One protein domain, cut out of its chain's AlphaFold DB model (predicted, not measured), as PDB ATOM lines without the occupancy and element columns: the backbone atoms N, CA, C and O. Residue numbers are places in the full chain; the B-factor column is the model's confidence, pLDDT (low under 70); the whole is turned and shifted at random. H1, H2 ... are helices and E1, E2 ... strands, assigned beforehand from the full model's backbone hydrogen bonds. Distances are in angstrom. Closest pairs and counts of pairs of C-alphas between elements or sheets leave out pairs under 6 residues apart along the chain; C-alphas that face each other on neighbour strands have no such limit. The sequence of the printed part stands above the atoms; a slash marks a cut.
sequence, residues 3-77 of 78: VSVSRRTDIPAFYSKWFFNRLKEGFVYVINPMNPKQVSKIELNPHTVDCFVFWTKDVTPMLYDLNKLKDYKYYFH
ATOM      1  N   VAL A   3      20.329 -44.340 -26.955       96.06
ATOM      2  CA  VAL A   3      20.837 -45.251 -25.919       96.06
ATOM      3  C   VAL A   3      20.465 -44.722 -24.536       96.06
ATOM      4  O   VAL A   3      20.933 -43.670 -24.102       96.06
ATOM      5  N   SER A   4      19.629 -45.478 -23.820       95.50
ATOM      6  CA  SER A   4      19.253 -45.173 -22.436       95.50
ATOM      7  C   SER A   4      20.280 -45.769 -21.469       95.50
ATOM      8  O   SER A   4      20.185 -46.934 -21.081       95.50
ATOM      9  N   VAL A   5      21.305 -44.984 -21.134       94.88
ATOM     10  CA  VAL A   5      22.552 -45.464 -20.514       94.88
ATOM     11  C   VAL A   5      22.350 -45.930 -19.068       94.88
ATOM     12  O   VAL A   5      22.900 -46.954 -18.668       94.88
ATOM     13  N   SER A   6      21.515 -45.234 -18.297       93.56
ATOM     14  CA  SER A   6      21.425 -45.423 -16.838       93.56
ATOM     15  C   SER A   6      20.130 -46.087 -16.359       93.56
ATOM     16  O   SER A   6      19.666 -45.841 -15.252       93.56
ATOM     17  N   ARG A   7      19.489 -46.922 -17.187       91.31
ATOM     18  CA  ARG A   7      18.217 -47.576 -16.805       91.31
ATOM     19  C   ARG A   7      18.374 -48.704 -15.786       91.31
ATOM     20  O   ARG A   7      17.410 -49.026 -15.103       91.31
ATOM     21  N   ARG A   8      19.550 -49.338 -15.726       90.31
ATOM     22  CA  ARG A   8      19.839 -50.454 -14.802       90.31
ATOM     23  C   ARG A   8      20.651 -50.037 -13.580       90.31
ATOM     24  O   ARG A   8      20.588 -50.706 -12.560       90.31
ATOM     25  N   THR A   9      21.441 -48.979 -13.709       93.44
ATOM     26  CA  THR A   9      22.270 -48.414 -12.646       93.44
ATOM     27  C   THR A   9      22.544 -46.949 -12.970       93.44
ATOM     28  O   THR A   9      22.557 -46.578 -14.146       93.44
ATOM     29  N   ASP A  10      22.759 -46.124 -11.950       96.38
ATOM     30  CA  ASP A  10      23.060 -44.702 -12.110       96.38
ATOM     31  C   ASP A  10      24.513 -44.525 -12.591       96.38
ATOM     32  O   ASP A  10      25.471 -44.478 -11.814       96.38
ATOM     33  N   ILE A  11      24.681 -44.514 -13.919       97.06
ATOM     34  CA  ILE A  11      25.993 -44.410 -14.561       97.06
ATOM     35  C   ILE A  11      26.685 -43.072 -14.250       97.06
ATOM     36  O   ILE A  11      27.856 -43.130 -13.874       97.06
ATOM     37  N   PRO A  12      26.043 -41.892 -14.369       97.06
ATOM     38  CA  PRO A  12      26.695 -40.625 -14.053       97.06
ATOM     39  C   PRO A  12      27.237 -40.553 -12.628       97.06
ATOM     40  O   PRO A  12      28.372 -40.106 -12.460       97.06
ATOM     41  N   ALA A  13      26.477 -41.033 -11.637       96.75
ATOM     42  CA  ALA A  13      26.873 -40.934 -10.236       96.75
ATOM     43  C   ALA A  13      27.979 -41.935  -9.856       96.75
ATOM     44  O   ALA A  13      28.900 -41.591  -9.118       96.75
ATOM     45  N   PHE A  14      27.926 -43.175 -10.361       96.75
ATOM     46  CA  PHE A  14      28.782 -44.256  -9.838       96.75
ATOM     47  C   PHE A  14      29.724 -44.901 -10.861       96.75
ATOM     48  O   PHE A  14      30.717 -45.519 -10.477       96.75
ATOM     49  N   TYR A  15      29.447 -44.775 -12.162       96.94
ATOM     50  CA  TYR A  15      30.137 -45.544 -13.208       96.94
ATOM     51  C   TYR A  15      30.541 -44.707 -14.433       96.94
ATOM     52  O   TYR A  15      30.770 -45.261 -15.513       96.94
ATOM     53  N   SER A  16      30.693 -43.388 -14.281       95.81
ATOM     54  CA  SER A  16      31.068 -42.474 -15.372       95.81
ATOM     55  C   SER A  16      32.371 -42.913 -16.053       95.81
ATOM     56  O   SER A  16      32.428 -43.060 -17.276       95.81
ATOM     57  N   LYS A  17      33.395 -43.264 -15.261       96.25
ATOM     58  CA  LYS A  17      34.682 -43.782 -15.755       96.25
ATOM     59  C   LYS A  17      34.527 -45.052 -16.597       96.25
ATOM     60  O   LYS A  17      35.171 -45.184 -17.636       96.25
ATOM     61  N   TRP A  18      33.678 -45.989 -16.168       96.38
ATOM     62  CA  TRP A  18      33.411 -47.210 -16.932       96.38
ATOM     63  C   TRP A  18      32.750 -46.882 -18.274       96.38
ATOM     64  O   TRP A  18      33.187 -47.391 -19.308       96.38
ATOM     65  N   PHE A  19      31.760 -45.988 -18.269       97.25
ATOM     66  CA  PHE A  19      31.058 -45.571 -19.481       97.25
ATOM     67  C   PHE A  19      32.002 -44.918 -20.490       97.25
ATOM     68  O   PHE A  19      32.026 -45.329 -21.648       97.25
ATOM     69  N   PHE A  20      32.848 -43.980 -20.060       97.00
ATOM     70  CA  PHE A  20      33.816 -43.348 -20.961       97.00
ATOM     71  C   PHE A  20      34.849 -44.333 -21.518       97.00
ATOM     72  O   PHE A  20      35.278 -44.177 -22.660       97.00
ATOM     73  N   ASN A  21      35.210 -45.378 -20.769       97.44
ATOM     74  CA  ASN A  21      36.049 -46.450 -21.304       97.44
ATOM     75  C   ASN A  21      35.321 -47.250 -22.398       97.44
ATOM     76  O   ASN A  21      35.932 -47.558 -23.417       97.44
ATOM     77  N   ARG A  22      34.022 -47.551 -22.230       97.00
ATOM     78  CA  ARG A  22      33.215 -48.193 -23.289       97.00
ATOM     79  C   ARG A  22      33.059 -47.290 -24.511       97.00
ATOM     80  O   ARG A  22      33.189 -47.762 -25.634       97.00
ATOM     81  N   LEU A  23      32.832 -45.995 -24.293       97.12
ATOM     82  CA  LEU A  23      32.740 -44.996 -25.358       97.12
ATOM     83  C   LEU A  23      34.049 -44.921 -26.157       97.12
ATOM     84  O   LEU A  23      34.018 -44.909 -27.381       97.12
ATOM     85  N   LYS A  24      35.201 -44.950 -25.473       96.81
ATOM     86  CA  LYS A  24      36.526 -45.002 -26.107       96.81
ATOM     87  C   LYS A  24      36.741 -46.284 -26.920       96.81
ATOM     88  O   LYS A  24      37.355 -46.226 -27.977       96.81
ATOM     89  N   GLU A  25      36.262 -47.428 -26.433       97.75
ATOM     90  CA  GLU A  25      36.308 -48.699 -27.175       97.75
ATOM     91  C   GLU A  25      35.301 -48.751 -28.339       97.75
ATOM     92  O   GLU A  25      35.454 -49.565 -29.247       97.75
ATOM     93  N   GLY A  26      34.288 -47.880 -28.333       97.38
ATOM     94  CA  GLY A  26      33.309 -47.730 -29.408       97.38
ATOM     95  C   GLY A  26      32.175 -48.756 -29.387       97.38
ATOM     96  O   GLY A  26      31.384 -48.796 -30.329       97.38
ATOM     97  N   PHE A  27      32.061 -49.585 -28.345       97.50
ATOM     98  CA  PHE A  27      30.953 -50.533 -28.201       97.50
ATOM     99  C   PHE A  27      30.730 -51.000 -26.757       97.50
ATOM    100  O   PHE A  27      31.578 -50.856 -25.874       97.50
ATOM    101  N   VAL A  28      29.581 -51.634 -26.525       97.06
ATOM    102  CA  VAL A  28      29.273 -52.371 -25.294       97.06
ATOM    103  C   VAL A  28      28.446 -53.618 -25.608       97.06
ATOM    104  O   VAL A  28      27.636 -53.616 -26.531       97.06
ATOM    105  N   TYR A  29      28.637 -54.688 -24.838       96.94
ATOM    106  CA  TYR A  29      27.757 -55.854 -24.881       96.94
ATOM    107  C   TYR A  29      26.667 -55.737 -23.823       96.94
ATOM    108  O   TYR A  29      26.937 -55.407 -22.668       96.94
ATOM    109  N   VAL A  30      25.433 -56.028 -24.220       95.19
ATOM    110  CA  VAL A  30      24.266 -55.968 -23.345       95.19
ATOM    111  C   VAL A  30      23.539 -57.300 -23.378       95.19
ATOM    112  O   VAL A  30      23.181 -57.800 -24.441       95.19
ATOM    113  N   ILE A  31      23.286 -57.852 -22.196       95.62
ATOM    114  CA  ILE A  31      22.490 -59.065 -22.028       95.62
ATOM    115  C   ILE A  31      21.006 -58.681 -22.016       95.62
ATOM    116  O   ILE A  31      20.608 -57.708 -21.353       95.62
ATOM    117  N   ASN A  32      20.181 -59.429 -22.749       94.38
ATOM    118  CA  ASN A  32      18.729 -59.295 -22.665       94.38
ATOM    119  C   ASN A  32      18.243 -59.839 -21.303       94.38
ATOM    120  O   ASN A  32      18.471 -61.013 -21.009       94.38
ATOM    121  N   PRO A  33      17.552 -59.036 -20.471       91.75
ATOM    122  CA  PRO A  33      17.109 -59.480 -19.148       91.75
ATOM    123  C   PRO A  33      16.057 -60.598 -19.210       91.75
ATOM    124  O   PRO A  33      15.951 -61.375 -18.269       91.75
ATOM    125  N   MET A  34      15.311 -60.702 -20.314       95.94
ATOM    126  CA  MET A  34      14.299 -61.742 -20.526       95.94
ATOM    127  C   MET A  34      14.884 -63.015 -21.153       95.94
ATOM    128  O   MET A  34      14.266 -64.073 -21.081       95.94
ATOM    129  N   ASN A  35      16.066 -62.931 -21.776       96.94
ATOM    130  CA  ASN A  35      16.755 -64.073 -22.374       96.94
ATOM    131  C   ASN A  35      18.282 -63.944 -22.197       96.94
ATOM    132  O   ASN A  35      18.949 -63.379 -23.067       96.94
ATOM    133  N   PRO A  36      18.863 -64.509 -21.122       95.56
ATOM    134  CA  PRO A  36      20.284 -64.346 -20.804       95.56
ATOM    135  C   PRO A  36      21.257 -64.894 -21.855       95.56
ATOM    136  O   PRO A  36      22.413 -64.481 -21.893       95.56
ATOM    137  N   LYS A  37      20.808 -65.818 -22.718       97.31
ATOM    138  CA  LYS A  37      21.624 -66.350 -23.823       97.31
ATOM    139  C   LYS A  37      21.747 -65.360 -24.984       97.31
ATOM    140  O   LYS A  37      22.624 -65.521 -25.827       97.31
ATOM    141  N   GLN A  38      20.875 -64.356 -25.046       97.81
ATOM    142  CA  GLN A  38      20.924 -63.319 -26.065       97.81
ATOM    143  C   GLN A  38      21.789 -62.152 -25.586       97.81
ATOM    144  O   GLN A  38      21.426 -61.414 -24.665       97.81
ATOM    145  N   VAL A  39      22.923 -61.973 -26.261       97.62
ATOM    146  CA  VAL A  39      23.869 -60.882 -26.022       97.62
ATOM    147  C   VAL A  39      23.941 -60.016 -27.272       97.62
ATOM    148  O   VAL A  39      24.270 -60.502 -28.351       97.62
ATOM    149  N   SER A  40      23.642 -58.730 -27.121       96.00
ATOM    150  CA  SER A  40      23.678 -57.758 -28.213       96.00
ATOM    151  C   SER A  40      24.926 -56.894 -28.110       96.00
ATOM    152  O   SER A  40      25.235 -56.377 -27.036       96.00
ATOM    153  N   LYS A  41      25.624 -56.696 -29.232       97.06
ATOM    154  CA  LYS A  41      26.659 -55.667 -29.356       97.06
ATOM    155  C   LYS A  41      25.994 -54.349 -29.734       97.06
ATOM    156  O   LYS A  41      25.287 -54.287 -30.734       97.06
ATOM    157  N   ILE A  42      26.230 -53.315 -28.945       96.50
ATOM    158  CA  ILE A  42      25.746 -51.960 -29.192       96.50
ATOM    159  C   ILE A  42      26.954 -51.113 -29.566       96.50
ATOM    160  O   ILE A  42      27.889 -51.002 -28.774       96.50
ATOM    161  N   GLU A  43      26.949 -50.541 -30.766       97.69
ATOM    162  CA  GLU A  43      27.969 -49.579 -31.178       97.69
ATOM    163  C   GLU A  43      27.741 -48.227 -30.496       97.69
ATOM    164  O   GLU A  43      26.607 -47.784 -30.316       97.69
ATOM    165  N   LEU A  44      28.839 -47.601 -30.081       97.06
ATOM    166  CA  LEU A  44      28.877 -46.346 -29.332       97.06
ATOM    167  C   LEU A  44      29.706 -45.308 -30.092       97.06
ATOM    168  O   LEU A  44      30.620 -44.714 -29.529       97.06
ATOM    169  N   ASN A  45      29.433 -45.133 -31.384       95.94
ATOM    170  CA  ASN A  45      30.092 -44.127 -32.218       95.94
ATOM    171  C   ASN A  45      29.083 -43.054 -32.681       95.94
ATOM    172  O   ASN A  45      27.876 -43.320 -32.689       95.94
ATOM    173  N   PRO A  46      29.538 -41.852 -33.091       95.31
ATOM    174  CA  PRO A  46      28.638 -40.751 -33.451       95.31
ATOM    175  C   PRO A  46      27.781 -41.022 -34.696       95.31
ATOM    176  O   PRO A  46      26.780 -40.351 -34.913       95.31
ATOM    177  N   HIS A  47      28.164 -41.999 -35.525       95.94
ATOM    178  CA  HIS A  47      27.415 -42.375 -36.728       95.94
ATOM    179  C   HIS A  47      26.221 -43.289 -36.428       95.94
ATOM    180  O   HIS A  47      25.303 -43.383 -37.238       95.94
ATOM    181  N   THR A  48      26.235 -43.981 -35.287       96.19
ATOM    182  CA  THR A  48      25.208 -44.965 -34.907       96.19
ATOM    183  C   THR A  48      24.345 -44.492 -33.744       96.19
ATOM    184  O   THR A  48      23.161 -44.844 -33.664       96.19
ATOM    185  N   VAL A  49      24.907 -43.684 -32.843       97.69
ATOM    186  CA  VAL A  49      24.203 -43.132 -31.685       97.69
ATOM    187  C   VAL A  49      23.700 -41.727 -31.996       97.69
ATOM    188  O   VAL A  49      24.483 -40.798 -32.154       97.69
ATOM    189  N   ASP A  50      22.379 -41.561 -31.987       97.56
ATOM    190  CA  ASP A  50      21.744 -40.256 -32.187       97.56
ATOM    191  C   ASP A  50      21.735 -39.436 -30.895       97.56
ATOM    192  O   ASP A  50      21.788 -38.209 -30.942       97.56
ATOM    193  N   CYS A  51      21.594 -40.106 -29.742       97.44
ATOM    194  CA  CYS A  51      21.500 -39.458 -28.438       97.44
ATOM    195  C   CYS A  51      21.758 -40.429 -27.274       97.44
ATOM    196  O   CYS A  51      21.281 -41.572 -27.292       97.44
ATOM    197  N   PHE A  52      22.435 -39.946 -26.232       97.81
ATOM    198  CA  PHE A  52      22.519 -40.608 -24.929       97.81
ATOM    199  C   PHE A  52      21.536 -40.009 -23.921       97.81
ATOM    200  O   PHE A  52      21.475 -38.794 -23.732       97.81
ATOM    201  N   VAL A  53      20.814 -40.882 -23.217       97.50
ATOM    202  CA  VAL A  53      19.956 -40.493 -22.093       97.50
ATOM    203  C   VAL A  53      20.570 -40.981 -20.793       97.50
ATOM    204  O   VAL A  53      20.652 -42.192 -20.551       97.50
ATOM    205  N   PHE A  54      20.971 -40.038 -19.949       97.38
ATOM    206  CA  PHE A  54      21.523 -40.312 -18.630       97.38
ATOM    207  C   PHE A  54      20.448 -40.108 -17.565       97.38
ATOM    208  O   PHE A  54      19.865 -39.036 -17.480       97.38
ATOM    209  N   TRP A  55      20.199 -41.126 -16.746       96.25
ATOM    210  CA  TRP A  55      19.301 -41.042 -15.589       96.25
ATOM    211  C   TRP A  55      20.144 -40.934 -14.333       96.25
ATOM    212  O   TRP A  55      20.961 -41.828 -14.094       96.25
ATOM    213  N   THR A  56      19.990 -39.845 -13.587       95.81
ATOM    214  CA  THR A  56      20.744 -39.626 -12.353       95.81
ATOM    215  C   THR A  56      20.144 -38.513 -11.505       95.81
ATOM    216  O   THR A  56      19.571 -37.555 -12.025       95.81
ATOM    217  N   LYS A  57      20.331 -38.616 -10.188       94.56
ATOM    218  CA  LYS A  57      20.109 -37.503  -9.250       94.56
ATOM    219  C   LYS A  57      21.387 -36.715  -8.961       94.56
ATOM    220  O   LYS A  57      21.297 -35.627  -8.401       94.56
ATOM    221  N   ASP A  58      22.550 -37.245  -9.339       95.56
ATOM    222  CA  ASP A  58      23.855 -36.637  -9.096       95.56
ATOM    223  C   ASP A  58      24.737 -36.706 -10.349       95.56
ATOM    224  O   ASP A  58      25.398 -37.700 -10.648       95.56
ATOM    225  N   VAL A  59      24.759 -35.601 -11.093       95.06
ATOM    226  CA  VAL A  59      25.586 -35.457 -12.300       95.06
ATOM    227  C   VAL A  59      27.054 -35.165 -11.988       95.06
ATOM    228  O   VAL A  59      27.903 -35.309 -12.872       95.06
ATOM    229  N   THR A  60      27.366 -34.745 -10.758       95.25
ATOM    230  CA  THR A  60      28.658 -34.159 -10.370       95.25
ATOM    231  C   THR A  60      29.860 -35.023 -10.768       95.25
ATOM    232  O   THR A  60      30.800 -34.477 -11.355       95.25
ATOM    233  N   PRO A  61      29.851 -36.357 -10.561       94.44
ATOM    234  CA  PRO A  61      31.002 -37.201 -10.889       94.44
ATOM    235  C   PRO A  61      31.279 -37.312 -12.393       94.44
ATOM    236  O   PRO A  61      32.399 -37.626 -12.797       94.44
ATOM    237  N   MET A  62      30.278 -37.061 -13.239       95.62
ATOM    238  CA  MET A  62      30.404 -37.132 -14.695       95.62
ATOM    239  C   MET A  62      30.766 -35.784 -15.333       95.62
ATOM    240  O   MET A  62      31.349 -35.776 -16.420       95.62
ATOM    241  N   LEU A  63      30.475 -34.658 -14.665       93.75
ATOM    242  CA  LEU A  63      30.705 -33.309 -15.202       93.75
ATOM    243  C   LEU A  63      32.157 -33.076 -15.643       93.75
ATOM    244  O   LEU A  63      32.388 -32.485 -16.695       93.75
ATOM    245  N   TYR A  64      33.125 -33.592 -14.881       91.94
ATOM    246  CA  TYR A  64      34.560 -33.416 -15.140       91.94
ATOM    247  C   TYR A  64      35.023 -33.966 -16.495       91.94
ATOM    248  O   TYR A  64      36.022 -33.504 -17.042       91.94
ATOM    249  N   ASP A  65      34.293 -34.933 -17.048       94.25
ATOM    250  CA  ASP A  65      34.662 -35.654 -18.264       94.25
ATOM    251  C   ASP A  65      33.705 -35.382 -19.441       94.25
ATOM    252  O   ASP A  65      33.841 -35.998 -20.502       94.25
ATOM    253  N   LEU A  66      32.762 -34.441 -19.303       94.38
ATOM    254  CA  LEU A  66      31.728 -34.170 -20.315       94.38
ATOM    255  C   LEU A  66      32.277 -33.798 -21.697       94.38
ATOM    256  O   LEU A  66      31.657 -34.132 -22.703       94.38
ATOM    257  N   ASN A  67      33.461 -33.188 -21.776       95.50
ATOM    258  CA  ASN A  67      34.104 -32.863 -23.056       95.50
ATOM    259  C   ASN A  67      34.341 -34.098 -23.945       95.50
ATOM    260  O   ASN A  67      34.441 -33.970 -25.165       95.50
ATOM    261  N   LYS A  68      34.391 -35.306 -23.365       95.62
ATOM    262  CA  LYS A  68      34.490 -36.571 -24.115       95.62
ATOM    263  C   LYS A  68      33.217 -36.894 -24.913       95.62
ATOM    264  O   LYS A  68      33.264 -37.752 -25.787       95.62
ATOM    265  N   LEU A  69      32.100 -36.215 -24.635       96.44
ATOM    266  CA  LEU A  69      30.823 -36.345 -25.344       96.44
ATOM    267  C   LEU A  69      30.571 -35.230 -26.368       96.44
ATOM    268  O   LEU A  69      29.467 -35.152 -26.890       96.44
ATOM    269  N   LYS A  70      31.562 -34.388 -26.686       96.06
ATOM    270  CA  LYS A  70      31.395 -33.228 -27.584       96.06
ATOM    271  C   LYS A  70      30.761 -33.551 -28.949       96.06
ATOM    272  O   LYS A  70      30.077 -32.707 -29.512       96.06
ATOM    273  N   ASP A  71      30.979 -34.765 -29.456       96.19
ATOM    274  CA  ASP A  71      30.493 -35.217 -30.765       96.19
ATOM    275  C   ASP A  71      29.126 -35.928 -30.673       96.19
ATOM    276  O   ASP A  71      28.609 -36.427 -31.670       96.19
ATOM    277  N   TYR A  72      28.534 -35.992 -29.477       97.38
ATOM    278  CA  TYR A  72      27.289 -36.700 -29.197       97.38
ATOM    279  C   TYR A  72      26.234 -35.743 -28.654       97.38
ATOM    280  O   TYR A  72      26.512 -34.863 -27.840       97.38
ATOM    281  N   LYS A  73      24.976 -35.973 -29.030       97.25
ATOM    282  CA  LYS A  73      23.845 -35.361 -28.329       97.25
ATOM    283  C   LYS A  73      23.581 -36.145 -27.049       97.25
ATOM    284  O   LYS A  73      23.630 -37.377 -27.045       97.25
ATOM    285  N   TYR A  74      23.285 -35.444 -25.964       96.88
ATOM    286  CA  TYR A  74      22.914 -36.079 -24.710       96.88
ATOM    287  C   TYR A  74      22.025 -35.178 -23.863       96.88
ATOM    288  O   TYR A  74      22.032 -33.956 -24.016       96.88
ATOM    289  N   TYR A  75      21.284 -35.787 -22.941       96.00
ATOM    290  CA  TYR A  75      20.623 -35.063 -21.863       96.00
ATOM    291  C   TYR A  75      20.598 -35.887 -20.575       96.00
ATOM    292  O   TYR A  75      20.710 -37.117 -20.592       96.00
ATOM    293  N   PHE A  76      20.448 -35.180 -19.459       95.56
ATOM    294  CA  PHE A  76      20.252 -35.763 -18.137       95.56
ATOM    295  C   PHE A  76      18.768 -35.716 -17.763       95.56
ATOM    296  O   PHE A  76      18.087 -34.723 -18.022       95.56
ATOM    297  N   HIS A  77      18.275 -36.797 -17.173       93.44
ATOM    298  CA  HIS A  77      16.911 -36.957 -16.682       93.44
ATOM    299  C   HIS A  77      16.920 -37.479 -15.242       93.44
ATOM    300  O   HIS A  77      17.912 -38.060 -14.794       93.44
TER     301      HIS A  77
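AT A GLANCE: This is residues 3 to 77 of the 78 residues of a protein of Clostridioides difficile (UniProt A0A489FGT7). A small body, with the parallel strands E3 and E4 side by side on one flank and helices H1 to H4 on the other, has an arm reaching away from it: the hairpin of E1 and E2. Residues 3 to 4 pair briefly with residues 52 to 53 of E3, parallel. The printed part has 75 residues with four named helices and four named strands, in the order H1 H2 E1 E2 E3 H3 H4 E4, of mixed class. It is compact, with a radius of gyration of the C-alphas of 12.4 A and spans of 36 by 27 by 19 A.

HOW THE PARTS SIT: H1, residues 11 to 14, touches H3, residues 60 to 63; their closest C-alphas, of Pro 12 and Met 62, are 5.1 A apart. H2, residues 16 to 25, only just touches H3, with 3 pairs of C-alphas within 8 A, the closest being Ser 16 and Met 62 at 5.4 A. E1, residues 27 to 32, and E2, residues 35 to 43, form an antiparallel hairpin at 158 degrees, with N 28 and O 42 2.9 A apart. E3, residues 51 to 55, and E4, residues 74 to 77, are parallel at 24 degrees, with N 77 and O 54 2.8 A apart. With H3 and H4, residues 66 to 69, they make a strand-helix-strand unit, parallel neighbours with helices between them along the chain, its crossover right-handed. E1 is apart from E3 and E4. Every O i to N i+4 pair in H2 is within hydrogen-bond range; H1, H3 and H4 are too short for one, and their single O i to N i+3 pair is within range in H3 and H4 but not H1.

IN THESE COORDINATES: H1 begins at C-alpha 11 (25.993, -44.410, -14.561). H2 is 14.3 A long, E1 16.0 A and E3 13.1 A. E2, 20.3 A, bends by 64 degrees at residue 38. E4 ends at C-alpha 77 (16.911, -36.957, -16.682).

THE WHOLE: The farthest C-alphas, Lys 37 and Tyr 64, are 36.4 A apart. The printed part has no cut and no long link. Its mean pLDDT is 96.0, and no printed residue is under 70.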